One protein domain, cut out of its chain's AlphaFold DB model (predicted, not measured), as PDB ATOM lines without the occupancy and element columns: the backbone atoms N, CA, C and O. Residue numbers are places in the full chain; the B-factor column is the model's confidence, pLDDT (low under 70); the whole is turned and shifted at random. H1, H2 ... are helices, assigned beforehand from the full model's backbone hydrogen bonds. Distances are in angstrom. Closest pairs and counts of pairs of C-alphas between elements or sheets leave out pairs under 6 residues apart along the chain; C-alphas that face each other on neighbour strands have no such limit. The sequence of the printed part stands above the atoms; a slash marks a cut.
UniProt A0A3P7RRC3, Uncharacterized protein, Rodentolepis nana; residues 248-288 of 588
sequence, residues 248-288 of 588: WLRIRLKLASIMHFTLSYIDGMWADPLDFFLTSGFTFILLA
ATOM      1  N   TRP A 248      71.894  48.919  18.062       66.69
ATOM      2  CA  TRP A 248      70.650  48.819  18.821       66.69
ATOM      3  C   TRP A 248      69.527  49.717  18.278       66.69
ATOM      4  O   TRP A 248      68.376  49.289  18.209       66.69
ATOM      5  N   LEU A 249      69.840  50.931  17.818       68.69
ATOM      6  CA  LEU A 249      68.836  51.860  17.297       68.69
ATOM      7  C   LEU A 249      68.314  51.409  15.923       68.69
ATOM      8  O   LEU A 249      67.117  51.510  15.653       68.69
ATOM      9  N   ARG A 250      69.176  50.799  15.094       66.44
ATOM     10  CA  ARG A 250      68.753  50.144  13.839       66.44
ATOM     11  C   ARG A 250      67.835  48.952  14.100       66.44
ATOM     12  O   ARG A 250      66.830  48.793  13.410       66.44
ATOM     13  N   ILE A 251      68.162  48.135  15.101       72.81
ATOM     14  CA  ILE A 251      67.337  46.989  15.504       72.81
ATOM     15  C   ILE A 251      65.975  47.475  16.010       72.81
ATOM     16  O   ILE A 251      64.948  46.966  15.566       72.81
ATOM     17  N   ARG A 252      65.948  48.506  16.861       77.69
ATOM     18  CA  ARG A 252      64.719  49.064  17.440       77.69
ATOM     19  C   ARG A 252      63.771  49.638  16.384       77.69
ATOM     20  O   ARG A 252      62.576  49.359  16.434       77.69
ATOM     21  N   LEU A 253      64.289  50.388  15.409       70.88
ATOM     22  CA  LEU A 253      63.480  50.928  14.309       70.88
ATOM     23  C   LEU A 253      62.895  49.816  13.426       70.88
ATOM     24  O   LEU A 253      61.736  49.886  13.016       70.88
ATOM     25  N   LYS A 254      63.667  48.751  13.184       72.88
ATOM     26  CA  LYS A 254      63.202  47.590  12.415       72.88
ATOM     27  C   LYS A 254      62.143  46.786  13.177       72.88
ATOM     28  O   LYS A 254      61.165  46.355  12.575       72.88
ATOM     29  N   LEU A 255      62.306  46.639  14.494       80.94
ATOM     30  CA  LEU A 255      61.336  45.972  15.363       80.94
ATOM     31  C   LEU A 255      60.011  46.746  15.417       80.94
ATOM     32  O   LEU A 255      58.954  46.140  15.297       80.94
ATOM     33  N   ALA A 256      60.064  48.077  15.521       80.44
ATOM     34  CA  ALA A 256      58.876  48.932  15.522       80.44
ATOM     35  C   ALA A 256      58.084  48.829  14.206       80.44
ATOM     36  O   ALA A 256      56.857  48.748  14.226       80.44
ATOM     37  N   SER A 257      58.779  48.762  13.065       76.75
ATOM     38  CA  SER A 257      58.146  48.562  11.755       76.75
ATOM     39  C   SER A 257      57.470  47.190  11.630       76.75
ATOM     40  O   SER A 257      56.339  47.113  11.151       76.75
ATOM     41  N   ILE A 258      58.121  46.119  12.100       79.75
ATOM     42  CA  ILE A 258      57.533  44.768  12.114       79.75
ATOM     43  C   ILE A 258      56.322  44.720  13.053       79.75
ATOM     44  O   ILE A 258      55.291  44.169  12.683       79.75
ATOM     45  N   MET A 259      56.423  45.348  14.229       86.31
ATOM     46  CA  MET A 259      55.343  45.406  15.212       86.31
ATOM     47  C   MET A 259      54.098  46.105  14.649       86.31
ATOM     48  O   MET A 259      52.985  45.611  14.820       86.31
ATOM     49  N   HIS A 260      54.280  47.215  13.926       80.69
ATOM     50  CA  HIS A 260      53.180  47.925  13.268       80.69
ATOM     51  C   HIS A 260      52.498  47.058  12.199       80.69
ATOM     52  O   HIS A 260      51.274  47.057  12.093       80.69
ATOM     53  N   PHE A 261      53.273  46.282  11.437       75.06
ATOM     54  CA  PHE A 261      52.727  45.349  10.450       75.06
ATOM     55  C   PHE A 261      51.924  44.222  11.117       75.06
ATOM     56  O   PHE A 261      50.804  43.926  10.700       75.06
ATOM     57  N   THR A 262      52.439  43.638  12.203       74.38
ATOM     58  CA  THR A 262      51.720  42.597  12.955       74.38
ATOM     59  C   THR A 262      50.458  43.121  13.635       74.38
ATOM     60  O   THR A 262      49.454  42.421  13.635       74.38
ATOM     61  N   LEU A 263      50.472  44.354  14.155       81.75
ATOM     62  CA  LEU A 263      49.285  44.998  14.726       81.75
ATOM     63  C   LEU A 263      48.215  45.224  13.656       81.75
ATOM     64  O   LEU A 263      47.086  44.797  13.855       81.75
ATOM     65  N   SER A 264      48.581  45.748  12.479       75.06
ATOM     66  CA  SER A 264      47.622  45.903  11.372       75.06
ATOM     67  C   SER A 264      47.039  44.574  10.874       75.06
ATOM     68  O   SER A 264      45.894  44.523  10.434       75.06
ATOM     69  N   TYR A 265      47.808  43.486  10.968       68.62
ATOM     70  CA  TYR A 265      47.353  42.143  10.605       68.62
ATOM     71  C   TYR A 265      46.394  41.553  11.654       68.62
ATOM     72  O   TYR A 265      45.420  40.890  11.303       68.62
ATOM     73  N   ILE A 266      46.643  41.816  12.941       72.44
ATOM     74  CA  ILE A 266      45.785  41.389  14.054       72.44
ATOM     75  C   ILE A 266      44.490  42.213  14.103       72.44
ATOM     76  O   ILE A 266      43.429  41.642  14.342       72.44
ATOM     77  N   ASP A 267      44.545  43.512  13.811       71.12
ATOM     78  CA  ASP A 267      43.354  44.367  13.731       71.12
ATOM     79  C   ASP A 267      42.412  43.914  12.603       71.12
ATOM     80  O   ASP A 267      41.199  43.862  12.796       71.12
ATOM     81  N   GLY A 268      42.957  43.483  11.458       65.94
ATOM     82  CA  GLY A 268      42.163  42.877  10.381       65.94
ATOM     83  C   GLY A 268      41.494  41.550  10.775       65.94
ATOM     84  O   GLY A 268      40.376  41.277  10.349       65.94
ATOM     85  N   MET A 269      42.137  40.748  11.631       64.81
ATOM     86  CA  MET A 269      41.577  39.492  12.156       64.81
ATOM     87  C   MET A 269      40.415  39.725  13.136       64.81
ATOM     88  O   MET A 269      39.474  38.933  13.155       64.81
ATOM     89  N   TRP A 270      40.469  40.783  13.949       68.44
ATOM     90  CA  TRP A 270      39.393  41.110  14.893       68.44
ATOM     91  C   TRP A 270      38.208  41.828  14.242       68.44
ATOM     92  O   TRP A 270      37.097  41.719  14.758       68.44
ATOM     93  N   ALA A 271      38.431  42.531  13.129       72.44
ATOM     94  CA  ALA A 271      37.371  43.220  12.399       72.44
ATOM     95  C   ALA A 271      36.391  42.241  11.726       72.44
ATOM     96  O   ALA A 271      35.188  42.406  11.897       72.44
ATOM     97  N   ASP A 272      36.889  41.198  11.045       70.19
ATOM     98  CA  ASP A 272      36.058  40.201  10.346       70.19
ATOM     99  C   ASP A 272      36.596  38.765  10.528       70.19
ATOM    100  O   ASP A 272      37.208  38.182   9.623       70.19
ATOM    101  N   PRO A 273      36.354  38.132  11.692       67.06
ATOM    102  CA  PRO A 273      36.915  36.817  11.999       67.06
ATOM    103  C   PRO A 273      36.423  35.724  11.039       67.06
ATOM    104  O   PRO A 273      37.173  34.809  10.706       67.06
ATOM    105  N   LEU A 274      35.184  35.816  10.545       69.50
ATOM    106  CA  LEU A 274      34.613  34.816   9.637       69.50
ATOM    107  C   LEU A 274      35.237  34.869   8.238       69.50
ATOM    108  O   LEU A 274      35.569  33.817   7.698       69.50
ATOM    109  N   ASP A 275      35.454  36.060   7.676       66.44
ATOM    110  CA  ASP A 275      36.086  36.200   6.358       66.44
ATOM    111  C   ASP A 275      37.575  35.828   6.422       66.44
ATOM    112  O   ASP A 275      38.108  35.180   5.523       66.44
ATOM    113  N   PHE A 276      38.234  36.105   7.552       64.94
ATOM    114  CA  PHE A 276      39.611  35.684   7.802       64.94
ATOM    115  C   PHE A 276      39.760  34.159   7.921       64.94
ATOM    116  O   PHE A 276      40.656  33.586   7.298       64.94
ATOM    117  N   PHE A 277      38.899  33.463   8.674       64.44
ATOM    118  CA  PHE A 277      38.948  31.994   8.762       64.44
ATOM    119  C   PHE A 277      38.512  31.316   7.460       64.44
ATOM    120  O   PHE A 277      39.056  30.264   7.120       64.44
ATOM    121  N   LEU A 278      37.596  31.919   6.701       64.88
ATOM    122  CA  LEU A 278      37.194  31.406   5.394       64.88
ATOM    123  C   LEU A 278      38.291  31.608   4.351       64.88
ATOM    124  O   LEU A 278      38.619  30.657   3.657       64.88
ATOM    125  N   THR A 279      38.926  32.775   4.266       67.81
ATOM    126  CA  THR A 279      39.989  33.028   3.279       67.81
ATOM    127  C   THR A 279      41.310  32.364   3.663       67.81
ATOM    128  O   THR A 279      41.895  31.662   2.837       67.81
ATOM    129  N   SER A 280      41.767  32.479   4.916       68.31
ATOM    130  CA  SER A 280      42.999  31.810   5.365       68.31
ATOM    131  C   SER A 280      42.822  30.290   5.434       68.31
ATOM    132  O   SER A 280      43.671  29.552   4.929       68.31
ATOM    133  N   GLY A 281      41.679  29.806   5.932       65.19
ATOM    134  CA  GLY A 281      41.314  28.390   5.921       65.19
ATOM    135  C   GLY A 281      41.207  27.840   4.505       65.19
ATOM    136  O   GLY A 281      41.754  26.773   4.232       65.19
ATOM    137  N   PHE A 282      40.624  28.591   3.564       62.22
ATOM    138  CA  PHE A 282      40.604  28.208   2.152       62.22
ATOM    139  C   PHE A 282      42.011  28.170   1.558       62.22
ATOM    140  O   PHE A 282      42.298  27.252   0.802       62.22
ATOM    141  N   THR A 283      42.932  29.067   1.934       69.31
ATOM    142  CA  THR A 283      44.327  28.973   1.459       69.31
ATOM    143  C   THR A 283      45.063  27.752   2.015       69.31
ATOM    144  O   THR A 283      45.768  27.084   1.261       69.31
ATOM    145  N   PHE A 284      44.860  27.391   3.286       73.81
ATOM    146  CA  PHE A 284      45.460  26.185   3.870       73.81
ATOM    147  C   PHE A 284      44.837  24.895   3.321       73.81
ATOM    148  O   PHE A 284      45.566  23.959   2.991       73.81
ATOM    149  N   ILE A 285      43.512  24.855   3.150       71.56
ATOM    150  CA  ILE A 285      42.794  23.726   2.542       71.56
ATOM    151  C   ILE A 285      43.171  23.594   1.064       71.56
ATOM    152  O   ILE A 285      43.442  22.489   0.608       71.56
ATOM    153  N   LEU A 286      43.274  24.697   0.321       73.75
ATOM    154  CA  LEU A 286      43.708  24.696  -1.076       73.75
ATOM    155  C   LEU A 286      45.144  24.179  -1.209       73.75
ATOM    156  O   LEU A 286      45.414  23.357  -2.079       73.75
ATOM    157  N   LEU A 287      46.057  24.592  -0.324       78.38
ATOM    158  CA  LEU A 287      47.427  24.072  -0.304       78.38
ATOM    159  C   LEU A 287      47.472  22.575   0.049       78.38
ATOM    160  O   LEU A 287      48.232  21.834  -0.576       78.38
ATOM    161  N   ALA A 288      46.632  22.109   0.977       76.69
ATOM    162  CA  ALA A 288      46.520  20.692   1.326       76.69
ATOM    163  C   ALA A 288      45.920  19.851   0.182       76.69
ATOM    164  O   ALA A 288      46.441  18.784  -0.138       76.69
TER     165      ALA A 288
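Overview. This is residues 248 to 288 of the 588 residues of an uncharacterized protein of Rodentolepis nana (UniProt A0A3P7RRC3). Two helices meet near their ends in an L: the long H1 makes one arm, and the shorter H2 turns off from its end as the other. The corner is at a tight link, and both arms stick out from it, with residues 248 to 267 and 278 to 288 among those that stand free. The printed part has 41 residues, with two named helices, H1 then H2, and no named strand; its class is all helix. It is extended, with a radius of gyration of the C-alphas of 14.6 A, and flat, spanning 41 by 24 by 6 A.

Arrangement. Begin with H1, residues 248 to 271, and look from its last turn to H2, residues 273 to 288. The two are close but not clearly touching, with 1 pair of C-alphas within 8 A; the closest C-alphas, those of Met 269 and Phe 276, are 6.1 A apart. Their lines stand about perpendicular, at 76 degrees. In H1 and H2 every O i to N i+4 pair is within hydrogen-bond range.

Along the chain. Find C-alpha 248 at (70.650, 48.819, 18.821); from there H1 runs 34.4 A to C-alpha 271 at (37.371, 43.220, 12.399). After Asp 272, H2 runs 21.6 A from C-alpha 273 to C-alpha 288 at (46.520, 20.692, 1.326).

Size, cuts and confidence. The two C-alphas farthest apart, those of Leu 249 and Ala 288, are 41.5 A apart. The printed part has no cut. Look in the B-factor column for pLDDT under 70 at 18 residues, among them 273 to 283; the mean of the printed part is 71.8.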